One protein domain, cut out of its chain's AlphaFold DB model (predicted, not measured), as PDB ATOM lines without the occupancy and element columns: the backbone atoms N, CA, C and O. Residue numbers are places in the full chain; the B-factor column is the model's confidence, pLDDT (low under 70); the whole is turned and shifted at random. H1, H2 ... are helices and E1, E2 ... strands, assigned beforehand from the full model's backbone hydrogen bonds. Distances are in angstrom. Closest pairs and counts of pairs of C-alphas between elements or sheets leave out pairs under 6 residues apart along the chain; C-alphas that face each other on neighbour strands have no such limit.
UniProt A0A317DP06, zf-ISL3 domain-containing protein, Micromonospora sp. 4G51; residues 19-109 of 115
ATOM      1  N   VAL A  19      79.958 217.758 174.936       57.47
ATOM      2  CA  VAL A  19      80.226 219.093 174.396       57.47
ATOM      3  C   VAL A  19      81.412 219.686 175.147       57.47
ATOM      4  O   VAL A  19      81.321 220.046 176.324       57.47
ATOM      5  N   GLU A  20      82.548 219.792 174.459       60.84
ATOM      6  CA  GLU A  20      83.707 220.526 174.958       60.84
ATOM      7  C   GLU A  20      83.569 222.007 174.608       60.84
ATOM      8  O   GLU A  20      83.529 222.395 173.440       60.84
ATOM      9  N   ARG A  21      83.531 222.868 175.630       65.12
ATOM     10  CA  ARG A  21      83.635 224.319 175.436       65.12
ATOM     11  C   ARG A  21      84.969 224.800 175.973       65.12
ATOM     12  O   ARG A  21      85.200 224.836 177.183       65.12
ATOM     13  N   THR A  22      85.837 225.198 175.047       62.91
ATOM     14  CA  THR A  22      87.137 225.791 175.355       62.91
ATOM     15  C   THR A  22      87.178 227.210 174.820       62.91
ATOM     16  O   THR A  22      86.892 227.457 173.652       62.91
ATOM     17  N   ALA A  23      87.556 228.154 175.673       64.44
ATOM     18  CA  ALA A  23      87.746 229.526 175.242       64.44
ATOM     19  C   ALA A  23      89.041 229.665 174.415       64.44
ATOM     20  O   ALA A  23      90.055 229.013 174.693       64.44
ATOM     21  N   THR A  24      89.021 230.521 173.391       65.81
ATOM     22  CA  THR A  24      90.136 230.631 172.434       65.81
ATOM     23  C   THR A  24      91.419 231.134 173.114       65.81
ATOM     24  O   THR A  24      91.360 232.031 173.965       65.81
ATOM     25  N   PRO A  25      92.610 230.588 172.787       62.34
ATOM     26  CA  PRO A  25      93.840 230.850 173.536       62.34
ATOM     27  C   PRO A  25      94.250 232.330 173.600       62.34
ATOM     28  O   PRO A  25      94.841 232.728 174.603       62.34
ATOM     29  N   GLN A  26      93.886 233.152 172.609       65.62
ATOM     30  CA  GLN A  26      94.197 234.588 172.558       65.62
ATOM     31  C   GLN A  26      93.108 235.515 173.140       65.62
ATOM     32  O   GLN A  26      93.268 236.738 173.113       65.62
ATOM     33  N   GLN A  27      92.010 234.977 173.678       79.31
ATOM     34  CA  GLN A  27      90.891 235.792 174.160       79.31
ATOM     35  C   GLN A  27      91.249 236.608 175.414       79.31
ATOM     36  O   GLN A  27      91.845 236.100 176.367       79.31
ATOM     37  N   ARG A  28      90.857 237.888 175.410       87.19
ATOM     38  CA  ARG A  28      90.888 238.781 176.579       87.19
ATOM     39  C   ARG A  28      89.615 238.588 177.393       87.19
ATOM     40  O   ARG A  28      88.548 238.488 176.801       87.19
ATOM     41  N   HIS A  29      89.712 238.635 178.719       88.81
ATOM     42  CA  HIS A  29      88.536 238.658 179.592       88.81
ATOM     43  C   HIS A  29      88.531 239.877 180.503       88.81
ATOM     44  O   HIS A  29      89.573 240.279 181.022       88.81
ATOM     45  N   GLN A  30      87.349 240.457 180.700       91.50
ATOM     46  CA  GLN A  30      87.144 241.598 181.588       91.50
ATOM     47  C   GLN A  30      87.096 241.135 183.042       91.50
ATOM     48  O   GLN A  30      86.446 240.138 183.366       91.50
ATOM     49  N   CYS A  31      87.793 241.856 183.918       90.31
ATOM     50  CA  CYS A  31      87.634 241.684 185.355       90.31
ATOM     51  C   CYS A  31      86.202 242.079 185.747       90.31
ATOM     52  O   CYS A  31      85.796 243.190 185.430       90.31
ATOM     53  N   PRO A  32      85.443 241.238 186.460       88.56
ATOM     54  CA  PRO A  32      84.053 241.547 186.800       88.56
ATOM     55  C   PRO A  32      83.889 242.731 187.770       88.56
ATOM     56  O   PRO A  32      82.802 243.285 187.843       88.56
ATOM     57  N   ASP A  33      84.945 243.129 188.490       92.12
ATOM     58  CA  ASP A  33      84.856 244.200 189.499       92.12
ATOM     59  C   ASP A  33      85.275 245.571 188.956       92.12
ATOM     60  O   ASP A  33      84.818 246.596 189.445       92.12
ATOM     61  N   CYS A  34      86.167 245.611 187.962       92.88
ATOM     62  CA  CYS A  34      86.718 246.866 187.428       92.88
ATOM     63  C   CYS A  34      86.711 246.944 185.897       92.88
ATOM     64  O   CYS A  34      87.317 247.846 185.323       92.88
ATOM     65  N   SER A  35      86.128 245.949 185.227       93.38
ATOM     66  CA  SER A  35      86.010 245.806 183.767       93.38
ATOM     67  C   SER A  35      87.323 245.827 182.971       93.38
ATOM     68  O   SER A  35      87.316 245.734 181.745       93.38
ATOM     69  N   THR A  36      88.479 245.871 183.642       94.06
ATOM     70  CA  THR A  36      89.791 245.877 182.984       94.06
ATOM     71  C   THR A  36      90.007 244.574 182.217       94.06
ATOM     72  O   THR A  36      89.917 243.482 182.787       94.06
ATOM     73  N   LEU A  37      90.317 244.684 180.923       93.06
ATOM     74  CA  LEU A  37      90.643 243.549 180.060       93.06
ATOM     75  C   LEU A  37      92.022 242.979 180.403       93.06
ATOM     76  O   LEU A  37      93.020 243.698 180.380       93.06
ATOM     77  N   SER A  38      92.102 241.666 180.611       91.69
ATOM     78  CA  SER A  38      93.367 240.957 180.804       91.69
ATOM     79  C   SER A  38      93.541 239.812 179.813       91.69
ATOM     80  O   SER A  38      92.592 239.110 179.468       91.69
ATOM     81  N   ARG A  39      94.792 239.609 179.383       92.00
ATOM     82  CA  ARG A  39      95.268 238.402 178.677       92.00
ATOM     83  C   ARG A  39      96.061 237.470 179.588       92.00
ATOM     84  O   ARG A  39      96.439 236.381 179.171       92.00
ATOM     85  N   ARG A  40      96.393 237.917 180.804       91.94
ATOM     86  CA  ARG A  40      97.360 237.231 181.659       91.94
ATOM     87  C   ARG A  40      96.671 236.081 182.379       91.94
ATOM     88  O   ARG A  40      96.027 236.288 183.403       91.94
ATOM     89  N   VAL A  41      96.808 234.879 181.833       91.19
ATOM     90  CA  VAL A  41      96.278 233.651 182.431       91.19
ATOM     91  C   VAL A  41      97.135 233.257 183.637       91.19
ATOM     92  O   VAL A  41      98.357 233.196 183.543       91.19
ATOM     93  N   GLN A  42      96.485 233.002 184.771       92.88
ATOM     94  CA  GLN A  42      97.092 232.486 185.995       92.88
ATOM     95  C   GLN A  42      97.132 230.958 185.995       92.88
ATOM     96  O   GLN A  42      98.168 230.364 186.264       92.88
ATOM     97  N   SER A  43      96.006 230.318 185.687       88.94
ATOM     98  CA  SER A  43      95.916 228.865 185.567       88.94
ATOM     99  C   SER A  43      94.741 228.468 184.686       88.94
ATOM    100  O   SER A  43      93.891 229.288 184.333       88.94
ATOM    101  N   ARG A  44      94.683 227.180 184.362       88.12
ATOM    102  CA  ARG A  44      93.566 226.540 183.670       88.12
ATOM    103  C   ARG A  44      93.112 225.373 184.529       88.12
ATOM    104  O   ARG A  44      93.966 224.683 185.079       88.12
ATOM    105  N   TYR A  45      91.813 225.172 184.667       82.69
ATOM    106  CA  TYR A  45      91.286 223.969 185.298       82.69
ATOM    107  C   TYR A  45      90.127 223.417 184.484       82.69
ATOM    108  O   TYR A  45      89.443 224.147 183.763       82.69
ATOM    109  N   GLU A  46      89.938 222.111 184.595       81.25
ATOM    110  CA  GLU A  46      88.845 221.407 183.950       81.25
ATOM    111  C   GLU A  46      87.731 221.176 184.960       81.25
ATOM    112  O   GLU A  46      87.971 220.821 186.116       81.25
ATOM    113  N   ARG A  47      86.495 221.409 184.531       75.94
ATOM    114  CA  ARG A  47      85.307 221.141 185.325       75.94
ATOM    115  C   ARG A  47      84.336 220.340 184.485       75.94
ATOM    116  O   ARG A  47      83.965 220.759 183.393       75.94
ATOM    117  N   ARG A  48      83.893 219.215 185.034       72.56
ATOM    118  CA  ARG A  48      82.803 218.425 184.469       72.56
ATOM    119  C   ARG A  48      81.496 218.924 185.061       72.56
ATOM    120  O   ARG A  48      81.339 218.977 186.283       72.56
ATOM    121  N   LEU A  49      80.588 219.348 184.197       68.00
ATOM    122  CA  LEU A  49      79.218 219.644 184.558       68.00
ATOM    123  C   LEU A  49      78.360 218.504 184.036       68.00
ATOM    124  O   LEU A  49      78.266 218.280 182.836       68.00
ATOM    125  N   LEU A  50      77.751 217.785 184.969       64.50
ATOM    126  CA  LEU A  50      76.644 216.907 184.643       64.50
ATOM    127  C   LEU A  50      75.422 217.795 184.401       64.50
ATOM    128  O   LEU A  50      75.064 218.558 185.312       64.50
ATOM    129  N   ASP A  51      74.849 217.721 183.203       61.66
ATOM    130  CA  ASP A  51      73.509 218.224 182.935       61.66
ATOM    131  C   ASP A  51      72.515 217.070 183.111       61.66
ATOM    132  O   ASP A  51      72.668 215.985 182.544       61.66
ATOM    133  N   ALA A  52      71.525 217.285 183.971       55.22
ATOM    134  CA  ALA A  52      70.495 216.310 184.290       55.22
ATOM    135  C   ALA A  52      69.192 216.721 183.603       55.22
ATOM    136  O   ALA A  52      68.158 216.877 184.250       55.22
ATOM    137  N   ALA A  53      69.228 216.895 182.282       55.12
ATOM    138  CA  ALA A  53      68.028 217.041 181.470       55.12
ATOM    139  C   ALA A  53      67.311 215.674 181.341       55.12
ATOM    140  O   ALA A  53      67.249 215.050 180.291       55.12
ATOM    141  N   MET A  54      66.824 215.175 182.476       47.53
ATOM    142  CA  MET A  54      65.792 214.153 182.686       47.53
ATOM    143  C   MET A  54      65.938 212.715 182.145       47.53
ATOM    144  O   MET A  54      65.336 211.847 182.766       47.53
ATOM    145  N   ALA A  55      66.689 212.380 181.089       51.09
ATOM    146  CA  ALA A  55      66.614 211.007 180.534       51.09
ATOM    147  C   ALA A  55      67.785 210.548 179.636       51.09
ATOM    148  O   ALA A  55      67.625 209.629 178.839       51.09
ATOM    149  N   GLY A  56      68.968 211.157 179.728       52.19
ATOM    150  CA  GLY A  56      70.101 210.817 178.855       52.19
ATOM    151  C   GLY A  56      71.212 211.836 178.992       52.19
ATOM    152  O   GLY A  56      71.217 212.851 178.312       52.19
ATOM    153  N   GLN A  57      72.092 211.590 179.957       58.06
ATOM    154  CA  GLN A  57      72.959 212.594 180.567       58.06
ATOM    155  C   GLN A  57      73.974 213.169 179.573       58.06
ATOM    156  O   GLN A  57      74.844 212.445 179.103       58.06
ATOM    157  N   GLU A  58      73.907 214.472 179.306       58.59
ATOM    158  CA  GLU A  58      74.958 215.194 178.586       58.59
ATOM    159  C   GLU A  58      76.052 215.593 179.588       58.59
ATOM    160  O   GLU A  58      75.783 216.216 180.624       58.59
ATOM    161  N   MET A  59      77.301 215.204 179.315       64.12
ATOM    162  CA  MET A  59      78.441 215.617 180.130       64.12
ATOM    163  C   MET A  59      79.144 216.781 179.444       64.12
ATOM    164  O   MET A  59      79.799 216.620 178.417       64.12
ATOM    165  N   VAL A  60      79.047 217.964 180.043       69.12
ATOM    166  CA  VAL A  60      79.725 219.152 179.533       69.12
ATOM    167  C   VAL A  60      81.095 219.257 180.196       69.12
ATOM    168  O   VAL A  60      81.215 219.413 181.417       69.12
ATOM    169  N   HIS A  61      82.146 219.184 179.382       72.06
ATOM    170  CA  HIS A  61      83.524 219.375 179.820       72.06
ATOM    171  C   HIS A  61      83.938 220.822 179.562       72.06
ATOM    172  O   HIS A  61      83.987 221.291 178.424       72.06
ATOM    173  N   LEU A  62      84.235 221.548 180.640       73.19
ATOM    174  CA  LEU A  62      84.651 222.944 180.574       73.19
ATOM    175  C   LEU A  62      86.117 223.084 180.914       73.19
ATOM    176  O   LEU A  62      86.544 222.683 181.998       73.19
ATOM    177  N   ARG A  63      86.860 223.764 180.044       80.00
ATOM    178  CA  ARG A  63      88.212 224.218 180.349       80.00
ATOM    179  C   ARG A  63      88.180 225.704 180.677       80.00
ATOM    180  O   ARG A  63      88.117 226.541 179.782       80.00
ATOM    181  N   VAL A  64      88.224 226.022 181.968       82.25
ATOM    182  CA  VAL A  64      88.097 227.389 182.482       82.25
ATOM    183  C   VAL A  64      89.476 227.964 182.786       82.25
ATOM    184  O   VAL A  64      90.288 227.354 183.488       82.25
ATOM    185  N   ARG A  65      89.751 229.171 182.294       87.38
ATOM    186  CA  ARG A  65      90.945 229.946 182.640       87.38
ATOM    187  C   ARG A  65      90.670 230.892 183.797       87.38
ATOM    188  O   ARG A  65      89.636 231.555 183.865       87.38
ATOM    189  N   ARG A  66      91.663 231.025 184.671       91.31
ATOM    190  CA  ARG A  66      91.764 232.131 185.624       91.31
ATOM    191  C   ARG A  66      92.713 233.182 185.069       91.31
ATOM    192  O   ARG A  66      93.764 232.830 184.544       91.31
ATOM    193  N   PHE A  67      92.364 234.449 185.207       92.88
ATOM    194  CA  PHE A  67      93.119 235.609 184.761       92.88
ATOM    195  C   PHE A  67      93.596 236.427 185.955       92.88
ATOM    196  O   PHE A  67      92.913 236.498 186.976       92.88
ATOM    197  N   PHE A  68      94.743 237.083 185.806       94.94
ATOM    198  CA  PHE A  68      95.175 238.145 186.705       94.94
ATOM    199  C   PHE A  68      94.564 239.480 186.283       94.94
ATOM    200  O   PHE A  68      94.663 239.861 185.114       94.94
ATOM    201  N   CYS A  69      94.000 240.226 187.230       93.75
ATOM    202  CA  CYS A  69      93.658 241.624 187.002       93.75
ATOM    203  C   CYS A  69      94.939 242.463 186.979       93.75
ATOM    204  O   CYS A  69      95.778 242.357 187.872       93.75
ATOM    205  N   THR A  70      95.092 243.288 185.946       94.75
ATOM    206  CA  THR A  70      96.257 244.164 185.771       94.75
ATOM    207  C   THR A  70      96.092 245.518 186.455       94.75
ATOM    208  O   THR A  70      97.069 246.252 186.571       94.75
ATOM    209  N   LEU A  71      94.888 245.855 186.932       96.00
ATOM    210  CA  LEU A  71      94.641 247.104 187.643       96.00
ATOM    211  C   LEU A  71      95.128 247.002 189.097       96.00
ATOM    212  O   LEU A  71      94.614 246.213 189.895       96.00
ATOM    213  N   ALA A  72      96.115 247.827 189.452       93.75
ATOM    214  CA  ALA A  72      96.747 247.812 190.771       93.75
ATOM    215  C   ALA A  72      95.765 248.128 191.914       93.75
ATOM    216  O   ALA A  72      95.831 247.485 192.961       93.75
ATOM    217  N   SER A  73      94.814 249.040 191.691       96.19
ATOM    218  CA  SER A  73      93.796 249.438 192.674       96.19
ATOM    219  C   SER A  73      92.639 248.444 192.822       96.19
ATOM    220  O   SER A  73      91.877 248.533 193.778       96.19
ATOM    221  N   CYS A  74      92.496 247.470 191.915       94.19
ATOM    222  CA  CYS A  74      91.414 246.492 191.995       94.19
ATOM    223  C   CYS A  74      91.656 245.505 193.145       94.19
ATOM    224  O   CYS A  74      92.703 244.851 193.184       94.19
ATOM    225  N   ALA A  75      90.679 245.337 194.039       94.69
ATOM    226  CA  ALA A  75      90.739 244.337 195.107       94.69
ATOM    227  C   ALA A  75      90.789 242.897 194.552       94.69
ATOM    228  O   ALA A  75      91.489 242.036 195.086       94.69
ATOM    229  N   ARG A  76      90.110 242.633 193.427       93.12
ATOM    230  CA  ARG A  76      90.119 241.326 192.760       93.12
ATOM    231  C   ARG A  76      91.367 241.146 191.908       93.12
ATOM    232  O   ARG A  76      91.454 241.660 190.796       93.12
ATOM    233  N   LYS A  77      92.323 240.360 192.411       93.88
ATOM    234  CA  LYS A  77      93.585 240.055 191.713       93.88
ATOM    235  C   LYS A  77      93.496 238.876 190.754       93.88
ATOM    236  O   LYS A  77      94.198 238.879 189.747       93.88
ATOM    237  N   ILE A  78      92.639 237.897 191.037       93.06
ATOM    238  CA  ILE A  78      92.434 236.711 190.198       93.06
ATOM    239  C   ILE A  78      90.936 236.528 189.963       93.06
ATOM    240  O   ILE A  78      90.142 236.657 190.892       93.06
ATOM    241  N   TYR A  79      90.542 236.221 188.730       89.50
ATOM    242  CA  TYR A  79      89.149 235.950 188.370       89.50
ATOM    243  C   TYR A  79      89.059 234.873 187.292       89.50
ATOM    244  O   TYR A  79      89.961 234.739 186.474       89.50
ATOM    245  N   ALA A  80      87.987 234.086 187.293       87.00
ATOM    246  CA  ALA A  80      87.725 233.120 186.230       87.00
ATOM    247  C   ALA A  80      87.034 233.802 185.042       87.00
ATOM    248  O   ALA A  80      86.209 234.700 185.247       87.00
ATOM    249  N   GLU A  81      87.343 233.370 183.818       81.56
ATOM    250  CA  GLU A  81      86.526 233.755 182.667       81.56
ATOM    251  C   GLU A  81      85.082 233.296 182.828       81.56
ATOM    252  O   GLU A  81      84.801 232.242 183.401       81.56
ATOM    253  N   GLN A  82      84.175 234.109 182.300       75.75
ATOM    254  CA  GLN A  82      82.790 233.721 182.104       75.75
ATOM    255  C   GLN A  82      82.671 233.168 180.693       75.75
ATOM    256  O   GLN A  82      82.961 233.879 179.730       75.75
ATOM    257  N   ILE A  83      82.290 231.899 180.579       71.31
ATOM    258  CA  ILE A  83      82.009 231.293 179.282       71.31
ATOM    259  C   ILE A  83      80.574 231.667 178.928       71.31
ATOM    260  O   ILE A  83      79.644 231.381 179.680       71.31
ATOM    261  N   GLU A  84      80.397 232.327 177.792       66.00
ATOM    262  CA  GLU A  84      79.085 232.760 177.329       66.00
ATOM    263  C   GLU A  84      78.130 231.560 177.185       66.00
ATOM    264  O   GLU A  84      78.496 230.491 176.684       66.00
ATOM    265  N   GLY A  85      76.910 231.708 177.705       62.03
ATOM    266  CA  GLY A  85      75.919 230.629 177.784       62.03
ATOM    267  C   GLY A  85      76.087 229.652 178.958       62.03
ATOM    268  O   GLY A  85      75.268 228.748 179.092       62.03
ATOM    269  N   LEU A  86      77.091 229.825 179.826       61.72
ATOM    270  CA  LEU A  86      77.274 229.031 181.046       61.72
ATOM    271  C   LEU A  86      77.287 229.954 182.261       61.72
ATOM    272  O   LEU A  86      78.213 230.753 182.418       61.72
ATOM    273  N   PRO A  87      76.270 229.889 183.128       56.81
ATOM    274  CA  PRO A  87      76.149 230.903 184.148       56.81
ATOM    275  C   PRO A  87      77.008 230.566 185.381       56.81
ATOM    276  O   PRO A  87      77.485 229.442 185.571       56.81
ATOM    277  N   LEU A  88      77.257 231.590 186.202       54.72
ATOM    278  CA  LEU A  88      78.127 231.554 187.381       54.72
ATOM    279  C   LEU A  88      77.758 230.430 188.365       54.72
ATOM    280  O   LEU A  88      76.657 229.895 188.356       54.72
ATOM    281  N   ARG A  89      78.677 230.124 189.291       49.56
ATOM    282  CA  ARG A  89      78.556 229.144 190.395       49.56
ATOM    283  C   ARG A  89      77.135 228.928 190.969       49.56
ATOM    284  O   ARG A  89      76.792 227.776 191.204       49.56
ATOM    285  N   HIS A  90      76.357 229.988 191.213       50.75
ATOM    286  CA  HIS A  90      75.012 229.925 191.824       50.75
ATOM    287  C   HIS A  90      73.859 229.780 190.827       50.75
ATOM    288  O   HIS A  90      72.713 229.610 191.212       50.75
ATOM    289  N   SER A  91      74.147 229.873 189.540       53.88
ATOM    290  CA  SER A  91      73.155 229.822 188.477       53.88
ATOM    291  C   SER A  91      73.024 228.428 187.870       53.88
ATOM    292  O   SER A  91      72.249 228.254 186.938       53.88
ATOM    293  N   ARG A  92      73.779 227.441 188.374       58.06
ATOM    294  CA  ARG A  92      73.721 226.052 187.903       58.06
ATOM    295  C   ARG A  92      72.317 225.469 188.068       58.06
ATOM    296  O   ARG A  92      71.808 224.874 187.127       58.06
ATOM    297  N   ASP A  93      71.692 225.719 189.216       60.47
ATOM    298  CA  ASP A  93      70.345 225.229 189.524       60.47
ATOM    299  C   ASP A  93      69.300 225.921 188.641       60.47
ATOM    300  O   ASP A  93      68.462 225.269 188.030       60.47
ATOM    301  N   ILE A  94      69.418 227.242 188.470       59.00
ATOM    302  CA  ILE A  94      68.540 228.032 187.591       59.00
ATOM    303  C   ILE A  94      68.680 227.598 186.127       59.00
ATOM    304  O   ILE A  94      67.694 227.557 185.397       59.00
ATOM    305  N   TRP A  95      69.893 227.283 185.679       62.56
ATOM    306  CA  TRP A  95      70.152 226.838 184.314       62.56
ATOM    307  C   TRP A  95      69.577 225.455 184.045       62.56
ATOM    308  O   TRP A  95      68.878 225.282 183.051       62.56
ATOM    309  N   LEU A  96      69.801 224.510 184.964       64.94
ATOM    310  CA  LEU A  96      69.225 223.172 184.882       64.94
ATOM    311  C   LEU A  96      67.695 223.259 184.813       64.94
ATOM    312  O   LEU A  96      67.085 222.698 183.910       64.94
ATOM    313  N   ILE A  97      67.086 224.058 185.695       65.00
ATOM    314  CA  ILE A  97      65.636 224.288 185.713       65.00
ATOM    315  C   ILE A  97      65.151 224.921 184.399       65.00
ATOM    316  O   ILE A  97      64.179 224.443 183.821       65.00
ATOM    317  N   ARG A  98      65.818 225.964 183.881       68.69
ATOM    318  CA  ARG A  98      65.449 226.582 182.590       68.69
ATOM    319  C   ARG A  98      65.533 225.588 181.440       68.69
ATOM    320  O   ARG A  98      64.629 225.551 180.614       68.69
ATOM    321  N   ARG A  99      66.579 224.763 181.402       66.00
ATOM    322  CA  ARG A  99      66.764 223.782 180.333       66.00
ATOM    323  C   ARG A  99      65.744 222.649 180.409       66.00
ATOM    324  O   ARG A  99      65.227 222.228 179.378       66.00
ATOM    325  N   MET A 100      65.392 222.214 181.617       65.50
ATOM    326  CA  MET A 100      64.282 221.285 181.843       65.50
ATOM    327  C   MET A 100      62.955 221.874 181.357       65.50
ATOM    328  O   MET A 100      62.211 221.190 180.662       65.50
ATOM    329  N   LEU A 101      62.676 223.143 181.667       69.50
ATOM    330  CA  LEU A 101      61.471 223.831 181.196       69.50
ATOM    331  C   LEU A 101      61.433 223.950 179.667       69.50
ATOM    332  O   LEU A 101      60.382 223.730 179.077       69.50
ATOM    333  N   GLU A 102      62.561 224.242 179.014       71.25
ATOM    334  CA  GLU A 102      62.660 224.245 177.548       71.25
ATOM    335  C   GLU A 102      62.411 222.857 176.949       71.25
ATOM    336  O   GLU A 102      61.679 222.741 175.969       71.25
ATOM    337  N   ALA A 103      62.983 221.801 177.534       63.59
ATOM    338  CA  ALA A 103      62.789 220.429 177.066       63.59
ATOM    339  C   ALA A 103      61.325 219.982 177.205       63.59
ATOM    340  O   ALA A 103      60.765 219.401 176.277       63.59
ATOM    341  N   VAL A 104      60.689 220.305 178.335       67.00
ATOM    342  CA  VAL A 104      59.258 220.059 178.554       67.00
ATOM    343  C   VAL A 104      58.419 220.887 177.581       67.00
ATOM    344  O   VAL A 104      57.523 220.345 176.944       67.00
ATOM    345  N   GLY A 105      58.733 222.171 177.398       68.81
ATOM    346  CA  GLY A 105      58.047 223.038 176.439       68.81
ATOM    347  C   GLY A 105      58.135 222.512 175.005       68.81
ATOM    348  O   GLY A 105      57.126 222.477 174.306       68.81
ATOM    349  N   LEU A 106      59.306 222.023 174.591       67.56
ATOM    350  CA  LEU A 106      59.501 221.423 173.273       67.56
ATOM    351  C   LEU A 106      58.697 220.126 173.117       67.56
ATOM    352  O   LEU A 106      57.996 219.968 172.118       67.56
ATOM    353  N   ALA A 107      58.738 219.237 174.113       67.25
ATOM    354  CA  ALA A 107      57.976 217.987 174.104       67.25
ATOM    355  C   ALA A 107      56.458 218.228 174.044       67.25
ATOM    356  O   ALA A 107      55.744 217.505 173.354       67.25
ATOM    357  N   LEU A 108      55.970 219.267 174.727       68.19
ATOM    358  CA  LEU A 108      54.559 219.655 174.719       68.19
ATOM    359  C   LEU A 108      54.149 220.412 173.445       68.19
ATOM    360  O   LEU A 108      52.982 220.371 173.066       68.19
ATOM    361  N   SER A 109      55.085 221.078 172.761       65.62
ATOM    362  CA  SER A 109      54.808 221.822 171.520       65.62
ATOM    363  C   SER A 109      54.634 220.937 170.275       65.62
ATOM    364  O   SER A 109      54.212 221.429 169.231       65.62
TER     365      SER A 109
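What this domain is: This is residues 19 to 109 of the 115 residues of the protein "zf-ISL3 domain-containing protein" of Micromonospora sp. 4G51 (UniProt A0A317DP06). A long, strongly twisted hairpin of E2 and E3 makes a ribbon, with the short strands E1 and E4 beside different parts of E3 on one side. Loops 23 to 40 and 69 to 77 reach out near one end of the ribbon, and H1 extends the length at the other, only grazing the sheet. The printed part has 91 residues, with four named strands and then one named helix; the class is mixed, and the branched sheet is mixed too. The whole is loose, with a radius of gyration of the C-alphas of 16.1 A and spans of 53 by 21 by 18 A.

Where its parts are: E1, residues 19 to 22, begins at C-alpha 19 (80.226, 219.093, 174.396). E2, residues 41 to 51, is 27.5 A long; E3, residues 58 to 68, is 31.6 A. E4 is residues 78 to 80. H1, residues 92 to 109, is 25.4 A long and ends at C-alpha 109 (54.808, 221.822, 171.520).

How they stand to each other: E2, E3 and E4 form a meander, each strand the antiparallel neighbour of the one before. In the hairpin of E2 and E3, N 47 and O 62 are 2.8 A apart. On the other side of E3 from E2 are E1, parallel, with N 21 and O 61 at 3.2 A, and E4, in a hairpin with E3, with N 67 and O 79 at 2.7 A. E1 and E4 are apart. H1 is on the sheet but only grazes it, with residues 92 to 100; the closest C-alphas of E2 and H1, of Asp 51 and Leu 96, are 6.8 A apart. In H1 every O i to N i+4 pair is within hydrogen-bond range.

The domain as a whole: The C-alphas farthest apart, of Ala 72 and Leu 108, are 53.2 A apart. The printed part has no cut. The links E1 to E2 and E4 to H1 are long. Mean pLDDT of the printed part is 74.8; residues 19 to 26, 49 to 60, 84 to 101 and 103 to 109 are under 70.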